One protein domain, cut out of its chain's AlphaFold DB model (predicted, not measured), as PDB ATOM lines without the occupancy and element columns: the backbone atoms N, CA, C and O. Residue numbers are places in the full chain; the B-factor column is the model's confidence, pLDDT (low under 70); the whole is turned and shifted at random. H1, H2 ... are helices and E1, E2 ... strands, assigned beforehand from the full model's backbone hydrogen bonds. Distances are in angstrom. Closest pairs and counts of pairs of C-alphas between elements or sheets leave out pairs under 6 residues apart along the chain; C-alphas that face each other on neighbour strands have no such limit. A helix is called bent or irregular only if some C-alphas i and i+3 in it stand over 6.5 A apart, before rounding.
ATOM      1  N   ASN A   2      33.327  20.978 104.295       91.31
ATOM      2  CA  ASN A   2      32.414  22.124 104.463       91.31
ATOM      3  C   ASN A   2      32.531  22.782 105.860       91.31
ATOM      4  O   ASN A   2      31.532  22.930 106.568       91.31
ATOM      5  N   GLY A   3      33.759  23.084 106.307       89.81
ATOM      6  CA  GLY A   3      34.031  23.666 107.629       89.81
ATOM      7  C   GLY A   3      33.736  22.777 108.853       89.81
ATOM      8  O   GLY A   3      33.895  23.235 109.983       89.81
ATOM      9  N   LYS A   4      33.306  21.518 108.669       90.69
ATOM     10  CA  LYS A   4      33.065  20.542 109.747       90.69
ATOM     11  C   LYS A   4      34.160  19.478 109.796       90.69
ATOM     12  O   LYS A   4      34.548  18.931 108.760       90.69
ATOM     13  N   GLU A   5      34.581  19.128 111.007       93.88
ATOM     14  CA  GLU A   5      35.480  17.998 111.253       93.88
ATOM     15  C   GLU A   5      34.687  16.690 111.239       93.88
ATOM     16  O   GLU A   5      33.737  16.524 112.006       93.88
ATOM     17  N   VAL A   6      35.061  15.777 110.343       92.81
ATOM     18  CA  VAL A   6      34.373  14.505 110.078       92.81
ATOM     19  C   VAL A   6      35.377  13.451 109.612       92.81
ATOM     20  O   VAL A   6      36.429  13.790 109.068       92.81
ATOM     21  N   LEU A   7      35.051  12.165 109.768       93.44
ATOM     22  CA  LEU A   7      35.806  11.095 109.110       93.44
ATOM     23  C   LEU A   7      35.341  10.974 107.658       93.44
ATOM     24  O   LEU A   7      34.219  10.534 107.407       93.44
ATOM     25  N   ALA A   8      36.207  11.318 106.703       92.12
ATOM     26  CA  ALA A   8      35.883  11.256 105.274       92.12
ATOM     27  C   ALA A   8      35.415   9.855 104.828       92.12
ATOM     28  O   ALA A   8      34.490   9.745 104.037       92.12
ATOM     29  N   CYS A   9      35.976   8.784 105.400       92.44
ATOM     30  CA  CYS A   9      35.576   7.400 105.117       92.44
ATOM     31  C   CYS A   9      34.180   7.002 105.637       92.44
ATOM     32  O   CYS A   9      33.682   5.948 105.252       92.44
ATOM     33  N   LEU A  10      33.555   7.810 106.504       89.62
ATOM     34  CA  LEU A  10      32.194   7.594 107.020       89.62
ATOM     35  C   LEU A  10      31.201   8.685 106.582       89.62
ATOM     36  O   LEU A  10      30.026   8.597 106.928       89.62
ATOM     37  N   THR A  11      31.664   9.716 105.870       89.50
ATOM     38  CA  THR A  11      30.825  10.828 105.403       89.50
ATOM     39  C   THR A  11      30.375  10.516 103.983       89.50
ATOM     40  O   THR A  11      31.215  10.355 103.096       89.50
ATOM     41  N   LYS A  12      29.070  10.389 103.753       91.44
ATOM     42  CA  LYS A  12      28.549   9.980 102.449       91.44
ATOM     43  C   LYS A  12      28.438  11.174 101.506       91.44
ATOM     44  O   LYS A  12      28.269  12.313 101.927       91.44
ATOM     45  N   LEU A  13      28.442  10.911 100.198       88.94
ATOM     46  CA  LEU A  13      28.184  11.954  99.198       88.94
ATOM     47  C   LEU A  13      26.713  12.417  99.185       88.94
ATOM     48  O   LEU A  13      26.444  13.563  98.836       88.94
ATOM     49  N   GLU A  14      25.771  11.569  99.617       90.50
ATOM     50  CA  GLU A  14      24.349  11.931  99.756       90.50
ATOM     51  C   GLU A  14      24.104  12.987 100.856       90.50
ATOM     52  O   GLU A  14      23.224  13.835 100.698       90.50
ATOM     53  N   ASP A  15      24.950  13.027 101.896       87.44
ATOM     54  CA  ASP A  15      24.859  13.971 103.026       87.44
ATOM     55  C   ASP A  15      25.020  15.448 102.598       87.44
ATOM     56  O   ASP A  15      24.675  16.365 103.347       87.44
ATOM     57  N   PHE A  16      25.542  15.698 101.390       85.88
ATOM     58  CA  PHE A  16      25.796  17.035 100.842       85.88
ATOM     59  C   PHE A  16      24.658  17.588  99.969       85.88
ATOM     60  O   PHE A  16      24.809  18.669  99.395       85.88
ATOM     61  N   ALA A  17      23.521  16.886  99.870       83.94
ATOM     62  CA  ALA A  17      22.294  17.360  99.214       83.94
ATOM     63  C   ALA A  17      22.491  17.894  97.773       83.94
ATOM     64  O   ALA A  17      21.850  18.858  97.357       83.94
ATOM     65  N   GLY A  18      23.406  17.285  97.009       80.88
ATOM     66  CA  GLY A  18      23.730  17.686  95.632       80.88
ATOM     67  C   GLY A  18      24.708  18.862  95.498       80.88
ATOM     68  O   GLY A  18      25.010  19.269  94.377       80.88
ATOM     69  N   THR A  19      25.234  19.401  96.602       87.62
ATOM     70  CA  THR A  19      26.331  20.386  96.571       87.62
ATOM     71  C   THR A  19      27.692  19.702  96.418       87.62
ATOM     72  O   THR A  19      27.883  18.569  96.860       87.62
ATOM     73  N   ILE A  20      28.660  20.390  95.800       91.00
ATOM     74  CA  ILE A  20      30.051  19.919  95.736       91.00
ATOM     75  C   ILE A  20      30.707  20.179  97.106       91.00
ATOM     76  O   ILE A  20      30.747  21.338  97.527       91.00
ATOM     77  N   PRO A  21      31.220  19.155  97.815       92.50
ATOM     78  CA  PRO A  21      31.840  19.346  99.120       92.50
ATOM     79  C   PRO A  21      33.266  19.898  99.005       92.50
ATOM     80  O   PRO A  21      34.120  19.319  98.335       92.50
ATOM     81  N   THR A  22      33.560  20.965  99.746       94.81
ATOM     82  CA  THR A  22      34.932  21.424  99.987       94.81
ATOM     83  C   THR A  22      35.587  20.515 101.025       94.81
ATOM     84  O   THR A  22      35.050  20.301 102.120       94.81
ATOM     85  N   ILE A  23      36.760  19.971 100.700       95.44
ATOM     86  CA  ILE A  23      37.559  19.127 101.596       95.44
ATOM     87  C   ILE A  23      38.829  19.892 101.973       95.44
ATOM     88  O   ILE A  23      39.493  20.462 101.114       95.44
ATOM     89  N   GLU A  24      39.131  19.922 103.267       94.62
ATOM     90  CA  GLU A  24      40.175  20.743 103.887       94.62
ATOM     91  C   GLU A  24      40.913  19.879 104.928       94.62
ATOM     92  O   GLU A  24      40.278  18.990 105.511       94.62
ATOM     93  N   PRO A  25      42.215  20.112 105.180       94.75
ATOM     94  CA  PRO A  25      42.961  19.429 106.237       94.75
ATOM     95  C   PRO A  25      42.478  19.834 107.641       94.75
ATOM     96  O   PRO A  25      41.876  20.899 107.828       94.75
ATOM     97  N   LEU A  26      42.797  19.002 108.643       92.50
ATOM     98  CA  LEU A  26      42.530  19.313 110.051       92.50
ATOM     99  C   LEU A  26      43.252  20.607 110.461       92.50
ATOM    100  O   LEU A  26      44.451  20.780 110.268       92.50
ATOM    101  N   GLN A  27      42.488  21.502 111.065       86.25
ATOM    102  CA  GLN A  27      42.767  22.921 111.239       86.25
ATOM    103  C   GLN A  27      43.652  23.280 112.446       86.25
ATOM    104  O   GLN A  27      44.070  24.429 112.557       86.25
ATOM    105  N   ALA A  28      43.892  22.343 113.370       85.81
ATOM    106  CA  ALA A  28      44.708  22.545 114.581       85.81
ATOM    107  C   ALA A  28      45.991  21.686 114.600       85.81
ATOM    108  O   ALA A  28      46.523  21.366 115.665       85.81
ATOM    109  N   PHE A  29      46.448  21.268 113.418       86.75
ATOM    110  CA  PHE A  29      47.605  20.402 113.196       86.75
ATOM    111  C   PHE A  29      48.515  21.027 112.135       86.75
ATOM    112  O   PHE A  29      48.051  21.812 111.307       86.75
ATOM    113  N   LYS A  30      49.802  20.651 112.112       85.88
ATOM    114  CA  LYS A  30      50.707  21.084 111.038       85.88
ATOM    115  C   LYS A  30      50.222  20.504 109.714       85.88
ATOM    116  O   LYS A  30      50.191  19.284 109.577       85.88
ATOM    117  N   HIS A  31      49.883  21.355 108.750       89.00
ATOM    118  CA  HIS A  31      49.659  20.931 107.368       89.00
ATOM    119  C   HIS A  31      50.999  20.519 106.754       89.00
ATOM    120  O   HIS A  31      51.969  21.270 106.839       89.00
ATOM    121  N   ASP A  32      51.057  19.311 106.197       87.56
ATOM    122  CA  ASP A  32      52.252  18.776 105.537       87.56
ATOM    123  C   ASP A  32      52.108  18.924 104.017       87.56
ATOM    124  O   ASP A  32      52.841  19.676 103.376       87.56
ATOM    125  N   LYS A  33      51.077  18.286 103.444       92.31
ATOM    126  CA  LYS A  33      50.716  18.445 102.032       92.31
ATOM    127  C   LYS A  33      49.271  18.027 101.762       92.31
ATOM    128  O   LYS A  33      48.782  17.070 102.351       92.31
ATOM    129  N   ASP A  34      48.606  18.676 100.808       95.12
ATOM    130  CA  ASP A  34      47.280  18.302 100.291       95.12
ATOM    131  C   ASP A  34      46.213  18.214 101.410       95.12
ATOM    132  O   ASP A  34      45.746  19.253 101.877       95.12
ATOM    133  N   LEU A  35      45.863  17.015 101.894       95.31
ATOM    134  CA  LEU A  35      44.983  16.798 103.061       95.31
ATOM    135  C   LEU A  35      45.702  16.164 104.273       95.31
ATOM    136  O   LEU A  35      45.070  15.876 105.289       95.31
ATOM    137  N   VAL A  36      47.012  15.930 104.168       93.56
ATOM    138  CA  VAL A  36      47.859  15.295 105.186       93.56
ATOM    139  C   VAL A  36      48.306  16.323 106.224       93.56
ATOM    140  O   VAL A  36      48.744  17.426 105.887       93.56
ATOM    141  N   VAL A  37      48.221  15.940 107.496       90.75
ATOM    142  CA  VAL A  37      48.672  16.734 108.646       90.75
ATOM    143  C   VAL A  37      49.573  15.900 109.559       90.75
ATOM    144  O   VAL A  37      49.463  14.678 109.560       90.75
ATOM    145  N   GLU A  38      50.424  16.537 110.366       87.19
ATOM    146  CA  GLU A  38      51.299  15.868 111.345       87.19
ATOM    147  C   GLU A  38      50.532  15.551 112.648       87.19
ATOM    148  O   GLU A  38      50.266  16.463 113.442       87.19
ATOM    149  N   PRO A  39      50.174  14.279 112.923       80.38
ATOM    150  CA  PRO A  39      49.337  13.939 114.071       80.38
ATOM    151  C   PRO A  39      50.146  13.804 115.367       80.38
ATOM    152  O   PRO A  39      49.560  13.819 116.446       80.38
ATOM    153  N   GLY A  40      51.481  13.700 115.301       75.44
ATOM    154  CA  GLY A  40      52.357  13.615 116.475       75.44
ATOM    155  C   GLY A  40      52.176  14.790 117.436       75.44
ATOM    156  O   GLY A  40      52.338  14.623 118.641       75.44
ATOM    157  N   SER A  41      51.741  15.949 116.939       71.75
ATOM    158  CA  SER A  41      51.322  17.096 117.749       71.75
ATOM    159  C   SER A  41      50.130  16.836 118.689       71.75
ATOM    160  O   SER A  41      49.939  17.634 119.601       71.75
ATOM    161  N   LEU A  42      49.365  15.746 118.533       76.31
ATOM    162  CA  LEU A  42      48.441  15.203 119.546       76.31
ATOM    163  C   LEU A  42      49.175  14.250 120.501       76.31
ATOM    164  O   LEU A  42      49.108  14.429 121.715       76.31
ATOM    165  N   PHE A  43      49.909  13.273 119.964       73.25
ATOM    166  CA  PHE A  43      50.610  12.251 120.754       73.25
ATOM    167  C   PHE A  43      51.625  12.838 121.747       73.25
ATOM    168  O   PHE A  43      51.752  12.334 122.860       73.25
ATOM    169  N   ARG A  44      52.295  13.944 121.389       73.69
ATOM    170  CA  ARG A  44      53.217  14.692 122.266       73.69
ATOM    171  C   ARG A  44      52.525  15.360 123.468       73.69
ATOM    172  O   ARG A  44      53.219  15.750 124.398       73.69
ATOM    173  N   ARG A  45      51.188  15.477 123.462       71.94
ATOM    174  CA  ARG A  45      50.378  16.047 124.559       71.94
ATOM    175  C   ARG A  45      49.780  14.994 125.494       71.94
ATOM    176  O   ARG A  45      49.338  15.346 126.582       71.94
ATOM    177  N   LEU A  46      49.697  13.732 125.067       69.44
ATOM    178  CA  LEU A  46      49.215  12.645 125.921       69.44
ATOM    179  C   LEU A  46      50.237  12.381 127.042       69.44
ATOM    180  O   LEU A  46      51.441  12.498 126.785       69.44
ATOM    181  N   PRO A  47      49.813  11.989 128.261       64.06
ATOM    182  CA  PRO A  47      50.760  11.598 129.299       64.06
ATOM    183  C   PRO A  47      51.605  10.429 128.785       64.06
ATOM    184  O   PRO A  47      51.066   9.433 128.291       64.06
ATOM    185  N   LYS A  48      52.934  10.568 128.849       61.56
ATOM    186  CA  LYS A  48      53.874   9.655 128.174       61.56
ATOM    187  C   LYS A  48      53.645   8.204 128.587       61.56
ATOM    188  O   LYS A  48      53.596   7.330 127.717       61.56
ATOM    189  N   ARG A 102      31.823   3.591 127.166       46.88
ATOM    190  CA  ARG A 102      32.200   4.067 125.806       46.88
ATOM    191  C   ARG A 102      33.403   5.029 125.746       46.88
ATOM    192  O   ARG A 102      33.512   5.854 124.840       46.88
ATOM    193  N   PHE A 103      34.280   4.986 126.743       51.78
ATOM    194  CA  PHE A 103      35.452   5.862 126.853       51.78
ATOM    195  C   PHE A 103      36.732   5.203 126.321       51.78
ATOM    196  O   PHE A 103      37.742   5.876 126.138       51.78
ATOM    197  N   GLU A 104      36.678   3.902 126.027       62.56
ATOM    198  CA  GLU A 104      37.764   3.144 125.395       62.56
ATOM    199  C   GLU A 104      37.791   3.310 123.861       62.56
ATOM    200  O   GLU A 104      38.782   2.987 123.220       62.56
ATOM    201  N   ASP A 105      36.732   3.865 123.264       76.81
ATOM    202  CA  ASP A 105      36.538   4.006 121.813       76.81
ATOM    203  C   ASP A 105      37.385   5.114 121.134       76.81
ATOM    204  O   ASP A 105      37.092   5.523 120.005       76.81
ATOM    205  N   CYS A 106      38.411   5.665 121.789       85.44
ATOM    206  CA  CYS A 106      39.175   6.796 121.252       85.44
ATOM    207  C   CYS A 106      40.187   6.368 120.172       85.44
ATOM    208  O   CYS A 106      41.311   5.997 120.473       85.44
ATOM    209  N   ILE A 107      39.818   6.513 118.897       89.12
ATOM    210  CA  ILE A 107      40.685   6.221 117.732       89.12
ATOM    211  C   ILE A 107      41.699   7.336 117.384       89.12
ATOM    212  O   ILE A 107      42.113   7.449 116.234       89.12
ATOM    213  N   GLU A 108      41.994   8.245 118.320       89.06
ATOM    214  CA  GLU A 108      43.013   9.317 118.217       89.06
ATOM    215  C   GLU A 108      42.941  10.249 116.975       89.06
ATOM    216  O   GLU A 108      43.828  11.062 116.737       89.06
ATOM    217  N   CYS A 109      41.834  10.223 116.225       91.94
ATOM    218  CA  CYS A 109      41.619  10.884 114.924       91.94
ATOM    219  C   CYS A 109      41.714  12.429 114.865       91.94
ATOM    220  O   CYS A 109      41.329  13.022 113.859       91.94
ATOM    221  N   GLY A 110      42.142  13.110 115.930       91.69
ATOM    222  CA  GLY A 110      42.390  14.557 115.968       91.69
ATOM    223  C   GLY A 110      41.170  15.488 115.857       91.69
ATOM    224  O   GLY A 110      41.243  16.622 116.330       91.69
ATOM    225  N   ALA A 111      40.029  15.035 115.324       94.44
ATOM    226  CA  ALA A 111      38.850  15.862 115.035       94.44
ATOM    227  C   ALA A 111      38.391  16.740 116.218       94.44
ATOM    228  O   ALA A 111      38.064  17.911 116.040       94.44
ATOM    229  N   CYS A 112      38.426  16.214 117.447       94.12
ATOM    230  CA  CYS A 112      38.034  16.966 118.641       94.12
ATOM    231  C   CYS A 112      39.030  18.072 119.051       94.12
ATOM    232  O   CYS A 112      38.595  19.055 119.651       94.12
ATOM    233  N   ILE A 113      40.319  17.942 118.707       92.12
ATOM    234  CA  ILE A 113      41.332  19.008 118.817       92.12
ATOM    235  C   ILE A 113      41.080  20.061 117.730       92.12
ATOM    236  O   ILE A 113      41.076  21.258 118.007       92.12
ATOM    237  N   SER A 114      40.814  19.606 116.504       92.62
ATOM    238  CA  SER A 114      40.627  20.463 115.330       92.62
ATOM    239  C   SER A 114      39.396  21.376 115.431       92.62
ATOM    240  O   SER A 114      39.476  22.573 115.161       92.62
ATOM    241  N   ALA A 115      38.273  20.847 115.931       94.31
ATOM    242  CA  ALA A 115      37.027  21.600 116.101       94.31
ATOM    243  C   ALA A 115      36.996  22.529 117.332       94.31
ATOM    244  O   ALA A 115      36.013  23.253 117.531       94.31
ATOM    245  N   CYS A 116      38.001  22.476 118.210       94.06
ATOM    246  CA  CYS A 116      38.028  23.268 119.437       94.06
ATOM    247  C   CYS A 116      38.742  24.614 119.193       94.06
ATOM    248  O   CYS A 116      39.927  24.605 118.852       94.06
ATOM    249  N   PRO A 117      38.071  25.772 119.391       92.06
ATOM    250  CA  PRO A 117      38.666  27.083 119.111       92.06
ATOM    251  C   PRO A 117      39.984  27.323 119.853       92.06
ATOM    252  O   PRO A 117      40.949  27.771 119.244       92.06
ATOM    253  N   VAL A 118      40.050  26.930 121.128       91.44
ATOM    254  CA  VAL A 118      41.209  27.158 122.005       91.44
ATOM    255  C   VAL A 118      42.460  26.412 121.519       91.44
ATOM    256  O   VAL A 118      43.553  26.973 121.538       91.44
ATOM    257  N   THR A 119      42.337  25.173 121.022       87.19
ATOM    258  CA  THR A 119      43.482  24.465 120.413       87.19
ATOM    259  C   THR A 119      43.768  24.906 118.981       87.19
ATOM    260  O   THR A 119      44.919  24.813 118.564       87.19
ATOM    261  N   LYS A 120      42.772  25.402 118.234       79.62
ATOM    262  CA  LYS A 120      42.960  25.917 116.866       79.62
ATOM    263  C   LYS A 120      43.682  27.269 116.831       79.62
ATOM    264  O   LYS A 120      44.532  27.475 115.974       79.62
ATOM    265  N   GLN A 121      43.357  28.187 117.741       67.44
ATOM    266  CA  GLN A 121      43.937  29.540 117.777       67.44
ATOM    267  C   GLN A 121      45.429  29.562 118.132       67.44
ATOM    268  O   GLN A 121      46.114  30.526 117.812       67.44
ATOM    269  N   ASN A 122      45.924  28.511 118.789       60.59
ATOM    270  CA  ASN A 122      47.242  28.477 119.420       60.59
ATOM    271  C   ASN A 122      48.175  27.428 118.789       60.59
ATOM    272  O   ASN A 122      48.958  26.796 119.495       60.59
ATOM    273  N   TRP A 123      48.065  27.209 117.474       62.00
ATOM    274  CA  TRP A 123      48.990  26.361 116.721       62.00
ATOM    275  C   TRP A 123      50.050  27.202 115.986       62.00
ATOM    276  O   TRP A 123      49.730  28.006 115.113       62.00
ATOM    277  N   SER A 124      51.317  26.976 116.327       61.41
ATOM    278  CA  SER A 124      52.521  27.417 115.605       61.41
ATOM    279  C   SER A 124      53.650  26.395 115.801       61.41
ATOM    280  O   SER A 124      53.538  25.511 116.656       61.41
ATOM    281  N   GLU A 125      54.759  26.495 115.061       56.66
ATOM    282  CA  GLU A 125      55.885  25.564 115.259       56.66
ATOM    283  C   GLU A 125      56.571  25.742 116.628       56.66
ATOM    284  O   GLU A 125      56.918  24.745 117.257       56.66
ATOM    285  N   GLU A 126      56.659  26.973 117.145       55.81
ATOM    286  CA  GLU A 126      57.148  27.261 118.508       55.81
ATOM    287  C   GLU A 126      56.175  26.791 119.609       55.81
ATOM    288  O   GLU A 126      56.600  26.423 120.702       55.81
ATOM    289  N   SER A 127      54.862  26.758 119.338       55.81
ATOM    290  CA  SER A 127      53.831  26.458 120.354       55.81
ATOM    291  C   SER A 127      53.903  25.049 120.955       55.81
ATOM    292  O   SER A 127      53.272  24.795 121.980       55.81
ATOM    293  N   LEU A 128      54.644  24.119 120.337       54.72
ATOM    294  CA  LEU A 128      54.658  22.704 120.722       54.72
ATOM    295  C   LEU A 128      55.225  22.444 122.128       54.72
ATOM    296  O   LEU A 128      54.871  21.425 122.720       54.72
ATOM    297  N   GLU A 129      56.057  23.341 122.663       54.41
ATOM    298  CA  GLU A 129      56.620  23.220 124.020       54.41
ATOM    299  C   GLU A 129      55.779  23.936 125.092       54.41
ATOM    300  O   GLU A 129      55.808  23.543 126.257       54.41
ATOM    301  N   MET A 130      54.979  24.941 124.713       59.75
ATOM    302  CA  MET A 130      54.127  25.714 125.628       59.75
ATOM    303  C   MET A 130      52.716  25.902 125.056       59.75
ATOM    304  O   MET A 130      52.254  27.008 124.784       59.75
ATOM    305  N   LEU A 131      52.004  24.788 124.888       69.50
ATOM    306  CA  LEU A 131      50.600  24.804 124.483       69.50
ATOM    307  C   LEU A 131      49.734  25.417 125.602       69.50
ATOM    308  O   LEU A 131      49.704  24.849 126.697       69.50
ATOM    309  N   PRO A 132      48.963  26.496 125.348       79.69
ATOM    310  CA  PRO A 132      48.091  27.107 126.358       79.69
ATOM    311  C   PRO A 132      46.840  26.269 126.660       79.69
ATOM    312  O   PRO A 132      46.154  26.528 127.642       79.69
ATOM    313  N   PHE A 133      46.554  25.238 125.856       89.06
ATOM    314  CA  PHE A 133      45.577  24.201 126.179       89.06
ATOM    315  C   PHE A 133      46.050  22.835 125.656       89.06
ATOM    316  O   PHE A 133      46.260  22.660 124.450       89.06
ATOM    317  N   VAL A 134      46.182  21.846 126.547       87.69
ATOM    318  CA  VAL A 134      46.549  20.460 126.181       87.69
ATOM    319  C   VAL A 134      45.515  19.829 125.244       87.69
ATOM    320  O   VAL A 134      45.858  19.044 124.361       87.69
ATOM    321  N   GLY A 135      44.256  20.255 125.355       91.81
ATOM    322  CA  GLY A 135      43.190  19.912 124.428       91.81
ATOM    323  C   GLY A 135      42.273  18.778 124.901       91.81
ATOM    324  O   GLY A 135      42.599  18.007 125.807       91.81
ATOM    325  N   PRO A 136      41.092  18.653 124.274       94.12
ATOM    326  CA  PRO A 136      40.021  17.795 124.773       94.12
ATOM    327  C   PRO A 136      40.325  16.292 124.741       94.12
ATOM    328  O   PRO A 136      39.861  15.581 125.627       94.12
ATOM    329  N   ALA A 137      41.103  15.794 123.772       92.00
ATOM    330  CA  ALA A 137      41.481  14.375 123.734       92.00
ATOM    331  C   ALA A 137      42.350  13.982 124.941       92.00
ATOM    332  O   ALA A 137      42.147  12.925 125.533       92.00
ATOM    333  N   VAL A 138      43.275  14.865 125.330       89.62
ATOM    334  CA  VAL A 138      44.218  14.647 126.434       89.62
ATOM    335  C   VAL A 138      43.485  14.602 127.766       89.62
ATOM    336  O   VAL A 138      43.637  13.641 128.509       89.62
ATOM    337  N   LEU A 139      42.623  15.584 128.044       93.31
ATOM    338  CA  LEU A 139      41.832  15.590 129.279       93.31
ATOM    339  C   LEU A 139      40.835  14.420 129.348       93.31
ATOM    340  O   LEU A 139      40.596  13.888 130.428       93.31
ATOM    341  N   ALA A 140      40.296  13.963 128.211       91.62
ATOM    342  CA  ALA A 140      39.478  12.751 128.183       91.62
ATOM    343  C   ALA A 140      40.285  11.487 128.530       91.62
ATOM    344  O   ALA A 140      39.804  10.661 129.310       91.62
ATOM    345  N   ALA A 141      41.513  11.367 128.010       87.19
ATOM    346  CA  ALA A 141      42.434  10.279 128.337       87.19
ATOM    347  C   ALA A 141      42.887  10.320 129.808       87.19
ATOM    348  O   ALA A 141      42.865   9.288 130.469       87.19
ATOM    349  N   ILE A 142      43.208  11.503 130.342       88.81
ATOM    350  CA  ILE A 142      43.580  11.703 131.753       88.81
ATOM    351  C   ILE A 142      42.425  11.312 132.689       88.81
ATOM    352  O   ILE A 142      42.644  10.574 133.643       88.81
ATOM    353  N   HIS A 143      41.186  11.718 132.387       90.31
ATOM    354  CA  HIS A 143      40.002  11.314 133.161       90.31
ATOM    355  C   HIS A 143      39.720   9.803 133.087       90.31
ATOM    356  O   HIS A 143      39.276   9.207 134.061       90.31
ATOM    357  N   ARG A 144      39.978   9.158 131.938       83.69
ATOM    358  CA  ARG A 144      39.910   7.689 131.828       83.69
ATOM    359  C   ARG A 144      40.973   7.040 132.712       83.69
ATOM    360  O   ARG A 144      40.658   6.124 133.463       83.69
ATOM    361  N   GLU A 145      42.218   7.498 132.620       82.06
ATOM    362  CA  GLU A 145      43.339   6.922 133.364       82.06
ATOM    363  C   GLU A 145      43.142   7.082 134.883       82.06
ATOM    364  O   GLU A 145      43.379   6.125 135.616       82.06
ATOM    365  N   SER A 146      42.614   8.231 135.337       86.19
ATOM    366  CA  SER A 146      42.331   8.540 136.751       86.19
ATOM    367  C   SER A 146      41.107   7.825 137.347       86.19
ATOM    368  O   SER A 146      40.877   7.920 138.556       86.19
ATOM    369  N   ILE A 147      40.321   7.131 136.516       83.62
ATOM    370  CA  ILE A 147      39.241   6.219 136.927       83.62
ATOM    371  C   ILE A 147      39.727   4.767 136.870       83.62
ATOM    372  O   ILE A 147      39.498   4.006 137.807       83.62
ATOM    373  N   ASN A 148      40.399   4.382 135.782       76.81
ATOM    374  CA  ASN A 148      40.795   2.995 135.532       76.81
ATOM    375  C   ASN A 148      41.993   2.532 136.381       76.81
ATOM    376  O   ASN A 148      42.116   1.334 136.618       76.81
ATOM    377  N   ASN A 149      42.858   3.453 136.821       75.44
ATOM    378  CA  ASN A 149      44.107   3.158 137.531       75.44
ATOM    379  C   ASN A 149      44.156   4.004 138.825       75.44
ATOM    380  O   ASN A 149      44.721   5.106 138.827       75.44
ATOM    381  N   PRO A 150      43.493   3.572 139.918       80.88
ATOM    382  CA  PRO A 150      43.344   4.371 141.138       80.88
ATOM    383  C   PRO A 150      44.674   4.803 141.770       80.88
ATOM    384  O   PRO A 150      44.757   5.888 142.340       80.88
ATOM    385  N   GLU A 151      45.724   3.996 141.630       85.44
ATOM    386  CA  GLU A 151      47.084   4.276 142.099       85.44
ATOM    387  C   GLU A 151      47.775   5.415 141.330       85.44
ATOM    388  O   GLU A 151      48.721   6.016 141.837       85.44
ATOM    389  N   ARG A 152      47.270   5.757 140.139       82.12
ATOM    390  CA  ARG A 152      47.718   6.890 139.312       82.12
ATOM    391  C   ARG A 152      46.767   8.079 139.343       82.12
ATOM    392  O   ARG A 152      46.998   9.084 138.670       82.12
ATOM    393  N   ARG A 153      45.672   7.991 140.099       87.19
ATOM    394  CA  ARG A 153      44.620   9.013 140.098       87.19
ATOM    395  C   ARG A 153      45.144  10.398 140.475       87.19
ATOM    396  O   ARG A 153      44.773  11.370 139.827       87.19
ATOM    397  N   GLU A 154      46.024  10.484 141.469       92.81
ATOM    398  CA  GLU A 154      46.617  11.749 141.923       92.81
ATOM    399  C   GLU A 154      47.583  12.351 140.881       92.81
ATOM    400  O   GLU A 154      47.465  13.529 140.550       92.81
ATOM    401  N   GLU A 155      48.443  11.526 140.266       90.25
ATOM    402  CA  GLU A 155      49.303  11.902 139.126       90.25
ATOM    403  C   GLU A 155      48.468  12.510 137.984       90.25
ATOM    404  O   GLU A 155      48.754  13.601 137.487       90.25
ATOM    405  N   MET A 156      47.393  11.821 137.597       90.19
ATOM    406  CA  MET A 156      46.495  12.255 136.529       90.19
ATOM    407  C   MET A 156      45.731  13.541 136.882       90.19
ATOM    408  O   MET A 156      45.556  14.406 136.020       90.19
ATOM    409  N   LEU A 157      45.297  13.708 138.132       93.94
ATOM    410  CA  LEU A 157      44.604  14.920 138.572       93.94
ATOM    411  C   LEU A 157      45.529  16.143 138.583       93.94
ATOM    412  O   LEU A 157      45.126  17.192 138.085       93.94
ATOM    413  N   GLU A 158      46.779  16.018 139.036       93.00
ATOM    414  CA  GLU A 158      47.740  17.128 138.960       93.00
ATOM    415  C   GLU A 158      48.113  17.482 137.505       93.00
ATOM    416  O   GLU A 158      48.265  18.665 137.193       93.00
ATOM    417  N   LEU A 159      48.150  16.516 136.575       90.00
ATOM    418  CA  LEU A 159      48.255  16.806 135.133       90.00
ATOM    419  C   LEU A 159      47.026  17.567 134.595       90.00
ATOM    420  O   LEU A 159      47.176  18.518 133.826       90.00
ATOM    421  N   ALA A 160      45.809  17.195 135.004       93.62
ATOM    422  CA  ALA A 160      44.577  17.895 134.617       93.62
ATOM    423  C   ALA A 160      44.472  19.320 135.200       93.62
ATOM    424  O   ALA A 160      43.826  20.186 134.602       93.62
ATOM    425  N   LYS A 161      45.102  19.565 136.350       95.25
ATOM    426  CA  LYS A 161      45.060  20.811 137.133       95.25
ATOM    427  C   LYS A 161      46.056  21.881 136.667       95.25
ATOM    428  O   LYS A 161      45.957  23.028 137.102       95.25
ATOM    429  N   GLN A 162      46.996  21.537 135.781       91.19
ATOM    430  CA  GLN A 162      47.953  22.495 135.210       91.19
ATOM    431  C   GLN A 162      47.238  23.688 134.536       91.19
ATOM    432  O   GLN A 162      46.098  23.540 134.086       91.19
ATOM    433  N   PRO A 163      47.878  24.871 134.404       90.75
ATOM    434  CA  PRO A 163      47.230  26.061 133.837       90.75
ATOM    435  C   PRO A 163      46.654  25.858 132.425       90.75
ATOM    436  O   PRO A 163      45.609  26.414 132.097       90.75
ATOM    437  N   ASN A 164      47.299  25.014 131.616       88.62
ATOM    438  CA  ASN A 164      46.861  24.605 130.279       88.62
ATOM    439  C   ASN A 164      45.983  23.332 130.265       88.62
ATOM    440  O   ASN A 164      45.688  22.795 129.196       88.62
ATOM    441  N   GLY A 165      45.578  22.837 131.433       92.12
ATOM    442  CA  GLY A 165      44.692  21.695 131.627       92.12
ATOM    443  C   GLY A 165      43.212  22.091 131.588       92.12
ATOM    444  O   GLY A 165      42.744  22.753 130.660       92.12
ATOM    445  N   VAL A 166      42.446  21.668 132.596       96.56
ATOM    446  CA  VAL A 166      40.984  21.865 132.681       96.56
ATOM    447  C   VAL A 166      40.595  23.346 132.735       96.56
ATOM    448  O   VAL A 166      39.582  23.735 132.143       96.56
ATOM    449  N   ALA A 167      41.406  24.180 133.393       95.06
ATOM    450  CA  ALA A 167      41.166  25.617 133.529       95.06
ATOM    451  C   ALA A 167      41.080  26.332 132.166       95.06
ATOM    452  O   ALA A 167      40.176  27.140 131.961       95.06
ATOM    453  N   ALA A 168      41.942  25.962 131.213       93.44
ATOM    454  CA  ALA A 168      41.988  26.532 129.864       93.44
ATOM    455  C   ALA A 168      40.818  26.108 128.947       93.44
ATOM    456  O   ALA A 168      40.719  26.567 127.809       93.44
ATOM    457  N   CYS A 169      39.904  25.239 129.397       95.56
ATOM    458  CA  CYS A 169      38.746  24.867 128.588       95.56
ATOM    459  C   CYS A 169      37.593  25.882 128.714       95.56
ATOM    460  O   CYS A 169      36.843  25.875 129.692       95.56
ATOM    461  N   GLU A 170      37.380  26.669 127.658       95.75
ATOM    462  CA  GLU A 170      36.300  27.665 127.506       95.75
ATOM    463  C   GLU A 170      34.885  27.081 127.262       95.75
ATOM    464  O   GLU A 170      33.959  27.802 126.904       95.75
ATOM    465  N   LYS A 171      34.681  25.766 127.426       96.06
ATOM    466  CA  LYS A 171      33.366  25.093 127.309       96.06
ATOM    467  C   LYS A 171      32.612  25.267 125.968       96.06
ATOM    468  O   LYS A 171      31.393  25.154 125.920       96.06
ATOM    469  N   HIS A 172      33.314  25.417 124.839       96.19
ATOM    470  CA  HIS A 172      32.694  25.437 123.491       96.19
ATOM    471  C   HIS A 172      31.984  24.128 123.079       96.19
ATOM    472  O   HIS A 172      31.226  24.113 122.113       96.19
ATOM    473  N   PHE A 173      32.277  23.004 123.744       95.81
ATOM    474  CA  PHE A 173      31.729  21.650 123.519       95.81
ATOM    475  C   PHE A 173      31.793  21.050 122.094       95.81
ATOM    476  O   PHE A 173      31.443  19.880 121.921       95.81
ATOM    477  N   ASN A 174      32.315  21.762 121.087       95.56
ATOM    478  CA  ASN A 174      32.541  21.252 119.724       95.56
ATOM    479  C   ASN A 174      33.256  19.892 119.702       95.56
ATOM    480  O   ASN A 174      32.893  19.018 118.920       95.56
ATOM    481  N   CYS A 175      34.208  19.681 120.615       94.94
ATOM    482  CA  CYS A 175      34.939  18.429 120.799       94.94
ATOM    483  C   CYS A 175      34.045  17.193 121.015       94.94
ATOM    484  O   CYS A 175      34.383  16.115 120.532       94.94
ATOM    485  N   SER A 176      32.902  17.344 121.692       93.75
ATOM    486  CA  SER A 176      31.895  16.284 121.839       93.75
ATOM    487  C   SER A 176      31.001  16.162 120.606       93.75
ATOM    488  O   SER A 176      30.608  15.053 120.261       93.75
ATOM    489  N   ARG A 177      30.701  17.280 119.931       92.94
ATOM    490  CA  ARG A 177      29.809  17.338 118.756       92.94
ATOM    491  C   ARG A 177      30.413  16.669 117.516       92.94
ATOM    492  O   ARG A 177      29.666  16.112 116.725       92.94
ATOM    493  N   VAL A 178      31.739  16.717 117.358       94.31
ATOM    494  CA  VAL A 178      32.454  16.128 116.204       94.31
ATOM    495  C   VAL A 178      33.051  14.745 116.472       94.31
ATOM    496  O   VAL A 178      33.694  14.186 115.592       94.31
ATOM    497  N   CYS A 179      32.924  14.195 117.685       92.81
ATOM    498  CA  CYS A 179      33.593  12.943 118.042       92.81
ATOM    499  C   CYS A 179      32.933  11.745 117.322       92.81
ATOM    500  O   CYS A 179      31.857  11.316 117.746       92.81
ATOM    501  N   PRO A 180      33.574  11.124 116.307       90.50
ATOM    502  CA  PRO A 180      32.949  10.080 115.480       90.50
ATOM    503  C   PRO A 180      32.755   8.749 116.231       90.50
ATOM    504  O   PRO A 180      32.180   7.800 115.705       90.50
ATOM    505  N   ARG A 181      33.270   8.677 117.462       88.19
ATOM    506  CA  ARG A 181      33.225   7.525 118.363       88.19
ATOM    507  C   ARG A 181      32.400   7.773 119.630       88.19
ATOM    508  O   ARG A 181      32.351   6.916 120.497       88.19
ATOM    509  N   MET A 182      31.735   8.929 119.743       83.38
ATOM    510  CA  MET A 182      30.839   9.280 120.859       83.38
ATOM    511  C   MET A 182      31.470   9.277 122.271       83.38
ATOM    512  O   MET A 182      30.735   9.344 123.255       83.38
ATOM    513  N   VAL A 183      32.806   9.317 122.383       85.19
ATOM    514  CA  VAL A 183      33.557   9.456 123.657       85.19
ATOM    515  C   VAL A 183      33.098  10.684 124.465       85.19
ATOM    516  O   VAL A 183      33.161  10.702 125.688       85.19
ATOM    517  N   ALA A 184      32.588  11.714 123.778       89.88
ATOM    518  CA  ALA A 184      32.127  12.983 124.344       89.88
ATOM    519  C   ALA A 184      33.165  13.673 125.265       89.88
ATOM    520  O   ALA A 184      32.871  13.914 126.439       89.88
ATOM    521  N   PRO A 185      34.358  14.056 124.748       92.94
ATOM    522  CA  PRO A 185      35.455  14.606 125.555       92.94
ATOM    523  C   PRO A 185      35.073  15.774 126.472       92.94
ATOM    524  O   PRO A 185      35.579  15.877 127.584       92.94
ATOM    525  N   GLY A 186      34.136  16.630 126.053       95.25
ATOM    526  CA  GLY A 186      33.641  17.734 126.877       95.25
ATOM    527  C   GLY A 186      32.975  17.297 128.187       95.25
ATOM    528  O   GLY A 186      32.985  18.072 129.134       95.25
ATOM    529  N   ARG A 187      32.450  16.065 128.280       92.44
ATOM    530  CA  ARG A 187      31.958  15.504 129.550       92.44
ATOM    531  C   ARG A 187      33.120  15.227 130.501       92.44
ATOM    532  O   ARG A 187      33.071  15.676 131.632       92.44
ATOM    533  N   HIS A 188      34.179  14.564 130.032       92.38
ATOM    534  CA  HIS A 188      35.358  14.246 130.851       92.38
ATOM    535  C   HIS A 188      36.006  15.501 131.447       92.38
ATOM    536  O   HIS A 188      36.395  15.504 132.608       92.38
ATOM    537  N   ILE A 189      36.080  16.582 130.663       96.25
ATOM    538  CA  ILE A 189      36.616  17.869 131.123       96.25
ATOM    539  C   ILE A 189      35.748  18.467 132.236       96.25
ATOM    540  O   ILE A 189      36.280  19.059 133.167       96.25
ATOM    541  N   GLU A 190      34.424  18.321 132.154       96.69
ATOM    542  CA  GLU A 190      33.502  18.833 133.171       96.69
ATOM    543  C   GLU A 190      33.431  17.943 134.417       96.69
ATOM    544  O   GLU A 190      33.228  18.478 135.502       96.69
ATOM    545  N   GLU A 191      33.645  16.629 134.306       94.56
ATOM    546  CA  GLU A 191      33.834  15.760 135.478       94.56
ATOM    547  C   GLU A 191      35.147  16.107 136.199       94.56
ATOM    548  O   GLU A 191      35.094  16.501 137.361       94.56
ATOM    549  N   LEU A 192      36.289  16.136 135.492       95.50
ATOM    550  CA  LEU A 192      37.566  16.613 136.053       95.50
ATOM    551  C   LEU A 192      37.453  18.017 136.663       95.50
ATOM    552  O   LEU A 192      38.126  18.313 137.644       95.50
ATOM    553  N   ARG A 193      36.607  18.897 136.107       96.62
ATOM    554  CA  ARG A 193      36.394  20.236 136.672       96.62
ATOM    555  C   ARG A 193      35.764  20.174 138.062       96.62
ATOM    556  O   ARG A 193      36.262  20.863 138.938       96.62
ATOM    557  N   LYS A 194      34.740  19.339 138.278       95.81
ATOM    558  CA  LYS A 194      34.096  19.155 139.600       95.81
ATOM    559  C   LYS A 194      35.042  18.548 140.641       95.81
ATOM    560  O   LYS A 194      34.814  18.706 141.833       95.81
ATOM    561  N   GLU A 195      36.057  17.811 140.191       93.00
ATOM    562  CA  GLU A 195      37.070  17.194 141.054       93.00
ATOM    563  C   GLU A 195      38.209  18.161 141.429       93.00
ATOM    564  O   GLU A 195      38.982  17.858 142.338       93.00
ATOM    565  N   LEU A 196      38.326  19.310 140.746       92.88
ATOM    566  CA  LEU A 196      39.478  20.218 140.838       92.88
ATOM    567  C   LEU A 196      39.138  21.681 141.182       92.88
ATOM    568  O   LEU A 196      40.045  22.387 141.629       92.88
ATOM    569  N   LEU A 197      37.900  22.148 140.949       83.75
ATOM    570  CA  LEU A 197      37.443  23.544 141.108       83.75
ATOM    571  C   LEU A 197      36.052  23.642 141.762       83.75
ATOM    572  O   LEU A 197      35.936  24.450 142.708       83.75
TER     573      LEU A 197
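This is residues 2 to 48 and 102 to 197 of the 197 residues of the protein "4Fe-4S dicluster domain-containing protein" of Treponema sp (UniProt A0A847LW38). A small hairpin of two strands, E1 and E2, and a long loop of residues 2 to 29 make one end of the domain; at the other end H4 and H5 fold back on each other as a helical hairpin, with H7 packed across H4 and meeting H5 near one end. Between these ends the short helices H2, H3 and H6 form a loose cluster joined by loops. The printed part has 143 residues, with two antiparallel strands followed by seven helices, H1 to H7, along the chain; under half of the residues are in named elements, and the class is mostly helix. The whole is compact, with a radius of gyration of the C-alphas of 15.7 A, yet its outline is only just elongated, spanning 52 by 34 by 24 A.

E1, residues 30 to 33, begins at C-alpha 30 (50.707, 21.084, 111.038), and E2 is residues 36 to 38. H1 is residues 40 to 43, H2 111 to 114, H3 117 to 121 and H6 174 to 177. H4, residues 136 to 148, begins at C-alpha 136 (40.021, 17.795, 124.773) and is 18.3 A long. H5, residues 150 to 161, is 17.0 A long and irregular: C-alphas 151 and 154 are 7.5 A apart. H7, residues 185 to 196, is 16.8 A long and ends at C-alpha 196 (39.478, 20.218, 140.838).

E1 and E2 form an antiparallel hairpin, with N 36 and O 33 at 2.8 A and N 38 and O 30 at 2.9 A. H1 touches no helix. H2 touches H6, with C-alphas 112 and 175 closest at 4.0 A. H2 also touches residues 136 to 137 of H4, C-alphas 113 and 136 being closest at 6.2 A. H2 and H3 touch only at the corner, and only just, with 3 pairs of C-alphas within 8 A; the closest, 113 and 119, are 6.1 A apart. Residues 185 to 187 of H7 touch H6, with C-alphas 176 and 185 closest at 5.4 A. H4 and H7 touch at a steep tilt of 59 degrees, the same way, C-alphas 140 and 188 being closest at 5.1 A. H4 and H5 form a helical hairpin at a shallow tilt of 26 degrees, opposite ways; their closest C-alphas, 146 and 153, are 4.1 A apart. Residues 157 to 161 of H5 touch residues 192 to 196 of H7, about perpendicular at 84 degrees, with C-alphas 161 and 196 closest at 6.7 A. The helix packing is mostly crossed, but only just: 1 of 3 such pairs is at a shallow tilt. Every O i to N i+4 pair is within hydrogen-bond range in H3, H4 and H7, and 6 of 8 are in H5; H1, H2 and H6 are too short for such a pair.

The two C-alphas farthest apart, those of Gly 18 and Glu 151, are 53.7 A apart. Residues 49 to 101 are not printed, and C-alphas 48 and 102 are 22.5 A apart across this cut. The links H3 to H4 and H5 to H6 are long. Mean pLDDT of the printed part is 86.0; residues 46 to 48, 102 to 104 and 121 to 131 are under 70.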